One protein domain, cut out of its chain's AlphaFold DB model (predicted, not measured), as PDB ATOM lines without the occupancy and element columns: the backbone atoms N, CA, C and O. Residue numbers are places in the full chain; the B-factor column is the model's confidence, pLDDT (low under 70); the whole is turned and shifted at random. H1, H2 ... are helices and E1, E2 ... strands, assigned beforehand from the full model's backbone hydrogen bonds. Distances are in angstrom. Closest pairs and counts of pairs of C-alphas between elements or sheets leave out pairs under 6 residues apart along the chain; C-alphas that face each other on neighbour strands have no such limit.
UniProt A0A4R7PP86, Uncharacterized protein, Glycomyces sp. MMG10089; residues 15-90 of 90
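This is residues 15 to 90 of the 90 residues of an uncharacterized protein of Glycomyces sp. MMG10089 (UniProt A0A4R7PP86). A small, strongly twisted and curled sheet of five strands makes the body, with the short helix H1 packed on it, while the long straight helix H2 only grazes the sheet with its residues 67 to 75 and runs on past it as an arm. Residues 83 to 90, of which 83 to 88 belong to H2, stick out free and make much of the length. The printed part has 76 residues, with two named helices and five named strands along the chain as E1 H1 E2 E3 E4 E5 H2; the sheet order is E1 E5 E4 E3 E2, all antiparallel, and the class is mixed, helices and strands. The whole is only just compact, close to loose, with a radius of gyration of the C-alphas of 13.5 A and spans of 42 by 29 by 21 A.

Edge strand E1, residues 18 to 20, is the antiparallel neighbour of E5, residues 58 to 61, at 149 degrees, with N 19 and O 59 2.9 A apart. Helix H1, residues 21 to 29, is on the sheet at a height of 8.4 A, only just over none of the strands; its closest C-alphas to E5 are those of Ala 21 and Ala 58, 5.4 A. E2, residues 33 to 35, E3, residues 43 to 46, E4, residues 49 to 54, and E5 form a meander, each strand the antiparallel neighbour of the one before, in three hairpins. Within hydrogen-bond range are N 34 and O 45 across the neighbours E2 and E3, 2.9 A apart, N 51 and O 44 across E3 and E4, 2.8 A apart, and N 60 and O 52 across E4 and E5, 2.8 A apart. Helix H2, residues 65 to 88, comes closest to E4 at the C-alphas of Trp 50 and Ile 68, 6.8 A. E3 and H2 are near each other, with 6 pairs of C-alphas within 10 A. H1 and H2 are apart. In H1 and H2 every O i to N i+4 pair is within hydrogen-bond range.

E1 begins at C-alpha 18, (-4.641, 11.527, -42.237). H1 measures 12.2 A from first to last C-alpha, and E4, the longest strand, 15.6 A. H2 measures 35.3 A, from C-alpha 65 at (5.632, 25.114, -39.533) to C-alpha 88 at (-14.242, 46.962, -58.845).

The two C-alphas farthest apart are those of Pro 16 and Val 90, 43.4 A. Without residues 83 to 90 the body spans 31 by 26 by 21 A. The printed part has no cut and no long link; E2 to E3, with 7 residues between them, is short, the other links tight. The mean pLDDT of the printed part is 93.2, and residue 90 is under 70.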
ATOM      1  N   LEU A  15      -6.504  15.115 -33.157       90.06
ATOM      2  CA  LEU A  15      -6.876  14.999 -34.558       90.06
ATOM      3  C   LEU A  15      -5.938  13.997 -35.253       90.06
ATOM      4  O   LEU A  15      -4.735  13.980 -34.947       90.06
ATOM      5  N   PRO A  16      -6.448  13.186 -36.195       94.25
ATOM      6  CA  PRO A  16      -5.617  12.234 -36.916       94.25
ATOM      7  C   PRO A  16      -4.586  12.960 -37.795       94.25
ATOM      8  O   PRO A  16      -4.681  14.160 -38.047       94.25
ATOM      9  N   LYS A  17      -3.553  12.241 -38.249       95.00
ATOM     10  CA  LYS A  17      -2.600  12.788 -39.235       95.00
ATOM     11  C   LYS A  17      -3.141  12.729 -40.664       95.00
ATOM     12  O   LYS A  17      -2.734  13.537 -41.491       95.00
ATOM     13  N   VAL A  18      -4.034  11.780 -40.930       96.75
ATOM     14  CA  VAL A  18      -4.641  11.527 -42.237       96.75
ATOM     15  C   VAL A  18      -6.132  11.300 -42.026       96.75
ATOM     16  O   VAL A  18      -6.511  10.638 -41.062       96.75
ATOM     17  N   MET A  19      -6.958  11.842 -42.912       96.69
ATOM     18  CA  MET A  19      -8.376  11.509 -43.017       96.69
ATOM     19  C   MET A  19      -8.718  11.149 -44.459       96.69
ATOM     20  O   MET A  19      -8.021  11.539 -45.394       96.69
ATOM     21  N   THR A  20      -9.795  10.407 -44.646       96.94
ATOM     22  CA  THR A  20     -10.298  10.059 -45.974       96.94
ATOM     23  C   THR A  20     -10.984  11.254 -46.639       96.94
ATOM     24  O   THR A  20     -11.509  12.152 -45.973       96.94
ATOM     25  N   ALA A  21     -11.074  11.240 -47.970       94.62
ATOM     26  CA  ALA A  21     -11.865  12.218 -48.718       94.62
ATOM     27  C   ALA A  21     -13.348  12.219 -48.302       94.62
ATOM     28  O   ALA A  21     -13.990  13.269 -48.297       94.62
ATOM     29  N   THR A  22     -13.888  11.065 -47.892       95.56
ATOM     30  CA  THR A  22     -15.267  10.964 -47.387       95.56
ATOM     31  C   THR A  22     -15.438  11.695 -46.056       95.56
ATOM     32  O   THR A  22     -16.420  12.413 -45.883       95.56
ATOM     33  N   GLU A  23     -14.496  11.548 -45.124       96.38
ATOM     34  CA  GLU A  23     -14.524  12.272 -43.847       96.38
ATOM     35  C   GLU A  23     -14.385  13.779 -44.061       96.38
ATOM     36  O   GLU A  23     -15.228  14.533 -43.577       96.38
ATOM     37  N   MET A  24     -13.411  14.221 -44.867       96.50
ATOM     38  CA  MET A  24     -13.253  15.647 -45.178       96.50
ATOM     39  C   MET A  24     -14.513  16.222 -45.837       96.50
ATOM     40  O   MET A  24     -14.960  17.316 -45.491       96.50
ATOM     41  N   ARG A  25     -15.144  15.469 -46.746       94.44
ATOM     42  CA  ARG A  25     -16.393  15.883 -47.395       94.44
ATOM     43  C   ARG A  25     -17.538  16.061 -46.399       94.44
ATOM     44  O   ARG A  25     -18.337  16.973 -46.591       94.44
ATOM     45  N   ARG A  26     -17.633  15.237 -45.349       96.38
ATOM     46  CA  ARG A  26     -18.641  15.422 -44.287       96.38
ATOM     47  C   ARG A  26     -18.425  16.750 -43.563       96.38
ATOM     48  O   ARG A  26     -19.327  17.579 -43.571       96.38
ATOM     49  N   HIS A  27     -17.204  17.008 -43.091       96.06
ATOM     50  CA  HIS A  27     -16.850  18.282 -42.449       96.06
ATOM     51  C   HIS A  27     -17.107  19.492 -43.360       96.06
ATOM     52  O   HIS A  27     -17.520  20.562 -42.907       96.06
ATOM     53  N   TRP A  28     -16.898  19.329 -44.668       93.62
ATOM     54  CA  TRP A  28     -17.206  20.360 -45.653       93.62
ATOM     55  C   TRP A  28     -18.702  20.669 -45.729       93.62
ATOM     56  O   TRP A  28     -19.101  21.835 -45.702       93.62
ATOM     57  N   LEU A  29     -19.537  19.631 -45.819       94.94
ATOM     58  CA  LEU A  29     -20.996  19.764 -45.860       94.94
ATOM     59  C   LEU A  29     -21.542  20.384 -44.567       94.94
ATOM     60  O   LEU A  29     -22.461  21.204 -44.630       94.94
ATOM     61  N   ASP A  30     -20.905  20.087 -43.435       95.81
ATOM     62  CA  ASP A  30     -21.218  20.655 -42.121       95.81
ATOM     63  C   ASP A  30     -20.687  22.091 -41.932       95.81
ATOM     64  O   ASP A  30     -20.933  22.729 -40.907       95.81
ATOM     65  N   ARG A  31     -20.021  22.658 -42.953       94.12
ATOM     66  CA  ARG A  31     -19.445  24.020 -42.969       94.12
ATOM     67  C   ARG A  31     -18.371  24.245 -41.899       94.12
ATOM     68  O   ARG A  31     -18.190  25.365 -41.419       94.12
ATOM     69  N   GLU A  32     -17.641  23.193 -41.550       95.31
ATOM     70  CA  GLU A  32     -16.529  23.232 -40.592       95.31
ATOM     71  C   GLU A  32     -15.177  23.507 -41.268       95.31
ATOM     72  O   GLU A  32     -14.185  23.797 -40.594       95.31
ATOM     73  N   VAL A  33     -15.147  23.420 -42.599       95.00
ATOM     74  CA  VAL A  33     -13.954  23.543 -43.437       95.00
ATOM     75  C   VAL A  33     -13.925  24.908 -44.120       95.00
ATOM     76  O   VAL A  33     -14.902  25.327 -44.740       95.00
ATOM     77  N   THR A  34     -12.777  25.578 -44.057       94.75
ATOM     78  CA  THR A  34     -12.516  26.819 -44.794       94.75
ATOM     79  C   THR A  34     -11.398  26.578 -45.807       94.75
ATOM     80  O   THR A  34     -10.280  26.282 -45.384       94.75
ATOM     81  N   PRO A  35     -11.628  26.722 -47.122       94.75
ATOM     82  CA  PRO A  35     -10.564  26.553 -48.100       94.75
ATOM     83  C   PRO A  35      -9.498  27.651 -47.987       94.75
ATOM     84  O   PRO A  35      -9.740  28.741 -47.456       94.75
ATOM     85  N   LEU A  36      -8.301  27.364 -48.498       94.12
ATOM     86  CA  LEU A  36      -7.190  28.313 -48.553       94.12
ATOM     87  C   LEU A  36      -7.577  29.571 -49.339       94.12
ATOM     88  O   LEU A  36      -7.239  30.685 -48.941       94.12
ATOM     89  N   SER A  37      -8.301  29.397 -50.444       89.88
ATOM     90  CA  SER A  37      -8.923  30.483 -51.198       89.88
ATOM     91  C   SER A  37     -10.192  29.994 -51.908       89.88
ATOM     92  O   SER A  37     -10.410  28.788 -51.985       89.88
ATOM     93  N   PRO A  38     -11.018  30.889 -52.484       82.00
ATOM     94  CA  PRO A  38     -12.180  30.477 -53.278       82.00
ATOM     95  C   PRO A  38     -11.846  29.616 -54.507       82.00
ATOM     96  O   PRO A  38     -12.751  29.028 -55.084       82.00
ATOM     97  N   ILE A  39     -10.577  29.592 -54.933       79.00
ATOM     98  CA  ILE A  39     -10.105  28.873 -56.128       79.00
ATOM     99  C   ILE A  39      -9.266  27.648 -55.737       79.00
ATOM    100  O   ILE A  39      -9.276  26.644 -56.438       79.00
ATOM    101  N   LEU A  40      -8.519  27.734 -54.633       80.56
ATOM    102  CA  LEU A  40      -7.649  26.668 -54.142       80.56
ATOM    103  C   LEU A  40      -8.342  25.963 -52.977       80.56
ATOM    104  O   LEU A  40      -8.205  26.369 -51.821       80.56
ATOM    105  N   ASP A  41      -9.089  24.916 -53.307       84.56
ATOM    106  CA  ASP A  41      -9.882  24.113 -52.377       84.56
ATOM    107  C   ASP A  41      -9.191  22.805 -51.957       84.56
ATOM    108  O   ASP A  41      -9.619  22.185 -50.992       84.56
ATOM    109  N   MET A  42      -8.076  22.433 -52.595       93.19
ATOM    110  CA  MET A  42      -7.236  21.278 -52.231       93.19
ATOM    111  C   MET A  42      -6.388  21.478 -50.964       93.19
ATOM    112  O   MET A  42      -5.784  20.529 -50.465       93.19
ATOM    113  N   THR A  43      -6.333  22.700 -50.438       95.88
ATOM    114  CA  THR A  43      -5.733  23.015 -49.140       95.88
ATOM    115  C   THR A  43      -6.787  23.707 -48.304       95.88
ATOM    116  O   THR A  43      -7.341  24.725 -48.719       95.88
ATOM    117  N   VAL A  44      -7.067  23.177 -47.120       96.38
ATOM    118  CA  VAL A  44      -8.162  23.664 -46.282       96.38
ATOM    119  C   VAL A  44      -7.799  23.743 -44.819       96.38
ATOM    120  O   VAL A  44      -6.927  23.029 -44.333       96.38
ATOM    121  N   LYS A  45      -8.519  24.595 -44.097       96.44
ATOM    122  CA  LYS A  45      -8.462  24.708 -42.650       96.44
ATOM    123  C   LYS A  45      -9.659  23.990 -42.043       96.44
ATOM    124  O   LYS A  45     -10.800  24.352 -42.322       96.44
ATOM    125  N   TYR A  46      -9.396  23.002 -41.197       96.12
ATOM    126  CA  TYR A  46     -10.401  22.261 -40.439       96.12
ATOM    127  C   TYR A  46      -9.950  22.126 -38.984       96.12
ATOM    128  O   TYR A  46      -8.801  21.765 -38.711       96.12
ATOM    129  N   ALA A  47     -10.850  22.454 -38.050       95.12
ATOM    130  CA  ALA A  47     -10.594  22.451 -36.606       95.12
ATOM    131  C   ALA A  47      -9.321  23.225 -36.186       95.12
ATOM    132  O   ALA A  47      -8.661  22.866 -35.214       95.12
ATOM    133  N   GLY A  48      -8.978  24.283 -36.935       94.12
ATOM    134  CA  GLY A  48      -7.795  25.127 -36.721       94.12
ATOM    135  C   GLY A  48      -6.512  24.656 -37.416       94.12
ATOM    136  O   GLY A  48      -5.551  25.417 -37.465       94.12
ATOM    137  N   HIS A  49      -6.501  23.471 -38.033       96.38
ATOM    138  CA  HIS A  49      -5.318  22.893 -38.684       96.38
ATOM    139  C   HIS A  49      -5.441  22.913 -40.199       96.38
ATOM    140  O   HIS A  49      -6.543  22.802 -40.734       96.38
ATOM    141  N   TRP A  50      -4.304  23.005 -40.884       97.00
ATOM    142  CA  TRP A  50      -4.238  22.904 -42.340       97.00
ATOM    143  C   TRP A  50      -4.189  21.449 -42.796       97.00
ATOM    144  O   TRP A  50      -3.456  20.636 -42.234       97.00
ATOM    145  N   TRP A  51      -4.952  21.141 -43.835       97.44
ATOM    146  CA  TRP A  51      -5.055  19.833 -44.465       97.44
ATOM    147  C   TRP A  51      -4.868  19.987 -45.965       97.44
ATOM    148  O   TRP A  51      -5.436  20.897 -46.566       97.44
ATOM    149  N   ASN A  52      -4.091  19.092 -46.560       96.81
ATOM    150  CA  ASN A  52      -3.841  19.057 -47.995       96.81
ATOM    151  C   ASN A  52      -4.385  17.762 -48.574       96.81
ATOM    152  O   ASN A  52      -4.172  16.698 -47.990       96.81
ATOM    153  N   LEU A  53      -5.045  17.855 -49.721       95.44
ATOM    154  CA  LEU A  53      -5.396  16.693 -50.519       95.44
ATOM    155  C   LEU A  53      -4.108  16.026 -51.030       95.44
ATOM    156  O   LEU A  53      -3.274  16.674 -51.660       95.44
ATOM    157  N   ASP A  54      -3.962  14.735 -50.748       92.56
ATOM    158  CA  ASP A  54      -2.887  13.870 -51.228       92.56
ATOM    159  C   ASP A  54      -3.501  12.771 -52.109       92.56
ATOM    160  O   ASP A  54      -4.172  11.851 -51.631       92.56
ATOM    161  N   GLY A  55      -3.341  12.916 -53.425       87.50
ATOM    162  CA  GLY A  55      -4.006  12.067 -54.413       87.50
ATOM    163  C   GLY A  55      -5.519  12.307 -54.487       87.50
ATOM    164  O   GLY A  55      -5.978  13.448 -54.488       87.50
ATOM    165  N   THR A  56      -6.301  11.232 -54.610       83.06
ATOM    166  CA  THR A  56      -7.768  11.299 -54.763       83.06
ATOM    167  C   THR A  56      -8.539  11.059 -53.471       83.06
ATOM    168  O   THR A  56      -9.656  11.551 -53.335       83.06
ATOM    169  N   ASP A  57      -7.959  10.325 -52.516       90.50
ATOM    170  CA  ASP A  57      -8.729   9.723 -51.419       90.50
ATOM    171  C   ASP A  57      -8.236  10.074 -50.014       90.50
ATOM    172  O   ASP A  57      -8.894   9.713 -49.033       90.50
ATOM    173  N   ALA A  58      -7.123  10.798 -49.889       95.19
ATOM    174  CA  ALA A  58      -6.530  11.127 -48.600       95.19
ATOM    175  C   ALA A  58      -6.342  12.632 -48.420       95.19
ATOM    176  O   ALA A  58      -5.969  13.359 -49.333       95.19
ATOM    177  N   TRP A  59      -6.568  13.089 -47.197       97.38
ATOM    178  CA  TRP A  59      -6.229  14.425 -46.735       97.38
ATOM    179  C   TRP A  59      -5.229  14.306 -45.603       97.38
ATOM    180  O   TRP A  59      -5.493  13.646 -44.596       97.38
ATOM    181  N   VAL A  60      -4.088  14.964 -45.751       97.31
ATOM    182  CA  VAL A  60      -2.978  14.895 -44.804       97.31
ATOM    183  C   VAL A  60      -2.868  16.216 -44.069       97.31
ATOM    184  O   VAL A  60      -2.834  17.288 -44.677       97.31
ATOM    185  N   ARG A  61      -2.797  16.152 -42.740       97.00
ATOM    186  CA  ARG A  61      -2.604  17.339 -41.917       97.00
ATOM    187  C   ARG A  61      -1.187  17.874 -42.087       97.00
ATOM    188  O   ARG A  61      -0.215  17.144 -41.893       97.00
ATOM    189  N   ALA A  62      -1.071  19.164 -42.366       96.19
ATOM    190  CA  ALA A  62       0.204  19.855 -42.400       96.19
ATOM    191  C   ALA A  62       0.819  19.911 -40.995       96.19
ATOM    192  O   ALA A  62       0.172  20.320 -40.030       96.19
ATOM    193  N   THR A  63       2.080  19.504 -40.884       94.75
ATOM    194  CA  THR A  63       2.839  19.555 -39.624       94.75
ATOM    195  C   THR A  63       4.125  20.364 -39.732       94.75
ATOM    196  O   THR A  63       4.742  20.634 -38.710       94.75
ATOM    197  N   ASP A  64       4.545  20.727 -40.946       95.75
ATOM    198  CA  ASP A  64       5.695  21.604 -41.163       95.75
ATOM    199  C   ASP A  64       5.293  23.061 -40.858       95.75
ATOM    200  O   ASP A  64       4.419  23.597 -41.552       95.75
ATOM    201  N   PRO A  65       5.921  23.722 -39.865       95.56
ATOM    202  CA  PRO A  65       5.632  25.114 -39.533       95.56
ATOM    203  C   PRO A  65       5.783  26.064 -40.724       95.56
ATOM    204  O   PRO A  65       4.967  26.966 -40.892       95.56
ATOM    205  N   LYS A  66       6.766  25.837 -41.606       97.25
ATOM    206  CA  LYS A  66       6.994  26.715 -42.765       97.25
ATOM    207  C   LYS A  66       5.857  26.628 -43.778       97.25
ATOM    208  O   LYS A  66       5.470  27.638 -44.364       97.25
ATOM    209  N   ALA A  67       5.318  25.427 -43.987       95.19
ATOM    210  CA  ALA A  67       4.163  25.229 -44.854       95.19
ATOM    211  C   ALA A  67       2.914  25.894 -44.258       95.19
ATOM    212  O   ALA A  67       2.190  26.586 -44.969       95.19
ATOM    213  N   ILE A  68       2.707  25.748 -42.946       96.44
ATOM    214  CA  ILE A  68       1.606  26.395 -42.219       96.44
ATOM    215  C   ILE A  68       1.677  27.921 -42.369       96.44
ATOM    216  O   ILE A  68       0.690  28.535 -42.774       96.44
ATOM    217  N   ASP A  69       2.844  28.526 -42.136       96.88
ATOM    218  CA  ASP A  69       3.045  29.973 -42.292       96.88
ATOM    219  C   ASP A  69       2.733  30.444 -43.720       96.88
ATOM    220  O   ASP A  69       2.103  31.488 -43.930       96.88
ATOM    221  N   LEU A  70       3.128  29.653 -44.724       95.88
ATOM    222  CA  LEU A  70       2.827  29.933 -46.124       95.88
ATOM    223  C   LEU A  70       1.319  29.886 -46.410       95.88
ATOM    224  O   LEU A  70       0.818  30.749 -47.142       95.88
ATOM    225  N   TYR A  71       0.589  28.920 -45.847       95.69
ATOM    226  CA  TYR A  71      -0.864  28.821 -46.002       95.69
ATOM    227  C   TYR A  71      -1.580  29.999 -45.343       95.69
ATOM    228  O   TYR A  71      -2.400  30.648 -45.992       95.69
ATOM    229  N   GLU A  72      -1.208  30.365 -44.117       95.56
ATOM    230  CA  GLU A  72      -1.766  31.535 -43.424       95.56
ATOM    231  C   GLU A  72      -1.534  32.832 -44.217       95.56
ATOM    232  O   GLU A  72      -2.448  33.639 -44.412       95.56
ATOM    233  N   ALA A  73      -0.317  33.036 -44.731       95.50
ATOM    234  CA  ALA A  73       0.001  34.197 -45.557       95.50
ATOM    235  C   ALA A  73      -0.789  34.198 -46.876       95.50
ATOM    236  O   ALA A  73      -1.259  35.245 -47.327       95.50
ATOM    237  N   THR A  74      -0.958  33.030 -47.495       94.69
ATOM    238  CA  THR A  74      -1.696  32.884 -48.755       94.69
ATOM    239  C   THR A  74      -3.187  33.123 -48.565       94.69
ATOM    240  O   THR A  74      -3.765  33.870 -49.352       94.69
ATOM    241  N   GLN A  75      -3.794  32.598 -47.496       94.31
ATOM    242  CA  GLN A  75      -5.199  32.850 -47.173       94.31
ATOM    243  C   GLN A  75      -5.468  34.351 -46.995       94.31
ATOM    244  O   GLN A  75      -6.423  34.886 -47.560       94.31
ATOM    245  N   LYS A  76      -4.586  35.062 -46.278       93.62
ATOM    246  CA  LYS A  76      -4.677  36.522 -46.107       93.62
ATOM    247  C   LYS A  76      -4.587  37.266 -47.440       93.62
ATOM    248  O   LYS A  76      -5.426  38.122 -47.715       93.62
ATOM    249  N   ARG A  77      -3.608  36.927 -48.289       93.44
ATOM    250  CA  ARG A  77      -3.463  37.534 -49.627       93.44
ATOM    251  C   ARG A  77      -4.685  37.282 -50.507       93.44
ATOM    252  O   ARG A  77      -5.152  38.206 -51.166       93.44
ATOM    253  N   ALA A  78      -5.221  36.063 -50.491       91.31
ATOM    254  CA  ALA A  78      -6.408  35.706 -51.257       91.31
ATOM    255  C   ALA A  78      -7.643  36.506 -50.813       91.31
ATOM    256  O   ALA A  78      -8.390  36.996 -51.657       91.31
ATOM    257  N   ALA A  79      -7.833  36.692 -49.503       91.00
ATOM    258  CA  ALA A  79      -8.924  37.504 -48.970       91.00
ATOM    259  C   ALA A  79      -8.816  38.981 -49.396       91.00
ATOM    260  O   ALA A  79      -9.822  39.585 -49.773       91.00
ATOM    261  N   ILE A  80      -7.603  39.550 -49.386       93.31
ATOM    262  CA  ILE A  80      -7.348  40.921 -49.859       93.31
ATOM    263  C   ILE A  80      -7.680  41.041 -51.348       93.31
ATOM    264  O   ILE A  80      -8.484  41.892 -51.723       93.31
ATOM    265  N   ALA A  81      -7.132  40.151 -52.180       90.94
ATOM    266  CA  ALA A  81      -7.366  40.163 -53.621       90.94
ATOM    267  C   ALA A  81      -8.860  40.027 -53.964       90.94
ATOM    268  O   ALA A  81      -9.371  40.749 -54.820       90.94
ATOM    269  N   LEU A  82      -9.589  39.152 -53.262       89.75
ATOM    270  CA  LEU A  82     -11.031  39.001 -53.447       89.75
ATOM    271  C   LEU A  82     -11.789  40.285 -53.086       89.75
ATOM    272  O   LEU A  82     -12.662  40.709 -53.839       89.75
ATOM    273  N   SER A  83     -11.437  40.921 -51.966       90.81
ATOM    274  CA  SER A  83     -12.041  42.190 -51.547       90.81
ATOM    275  C   SER A  83     -11.811  43.303 -52.577       90.81
ATOM    276  O   SER A  83     -12.725  44.066 -52.885       90.81
ATOM    277  N   GLU A  84     -10.607  43.391 -53.146       93.38
ATOM    278  CA  GLU A  84     -10.277  44.362 -54.194       93.38
ATOM    279  C   GLU A  84     -11.042  44.110 -55.496       93.38
ATOM    280  O   GLU A  84     -11.520  45.061 -56.113       93.38
ATOM    281  N   LEU A  85     -11.189  42.848 -55.907       91.12
ATOM    282  CA  LEU A  85     -11.980  42.483 -57.085       91.12
ATOM    283  C   LEU A  85     -13.457  42.833 -56.895       91.12
ATOM    284  O   LEU A  85     -14.063  43.420 -57.786       91.12
ATOM    285  N   GLN A  86     -14.021  42.539 -55.723       91.06
ATOM    286  CA  GLN A  86     -15.412  42.867 -55.403       91.06
ATOM    287  C   GLN A  86     -15.678  44.374 -55.462       91.06
ATOM    288  O   GLN A  86     -16.690  44.784 -56.016       91.06
ATOM    289  N   LYS A  87     -14.753  45.207 -54.967       93.62
ATOM    290  CA  LYS A  87     -14.874  46.676 -55.037       93.62
ATOM    291  C   LYS A  87     -14.877  47.232 -56.462       93.62
ATOM    292  O   LYS A  87     -15.378  48.325 -56.655       93.62
ATOM    293  N   LYS A  88     -14.281  46.531 -57.434       92.31
ATOM    294  CA  LYS A  88     -14.242  46.962 -58.845       92.31
ATOM    295  C   LYS A  88     -15.497  46.573 -59.631       92.31
ATOM    296  O   LYS A  88     -15.679  47.058 -60.741       92.31
ATOM    297  N   LEU A  89     -16.298  45.651 -59.097       87.31
ATOM    298  CA  LEU A  89     -17.528  45.153 -59.720       87.31
ATOM    299  C   LEU A  89     -18.785  45.910 -59.255       87.31
ATOM    300  O   LEU A  89     -19.862  45.655 -59.790       87.31
ATOM    301  N   VAL A  90     -18.646  46.793 -58.262       65.50
ATOM    302  CA  VAL A  90     -19.687  47.688 -57.723       65.50
ATOM    303  C   VAL A  90     -19.401  49.105 -58.196       65.50
ATOM    304  O   VAL A  90     -20.375  49.801 -58.548       65.50
TER     305      VAL A  90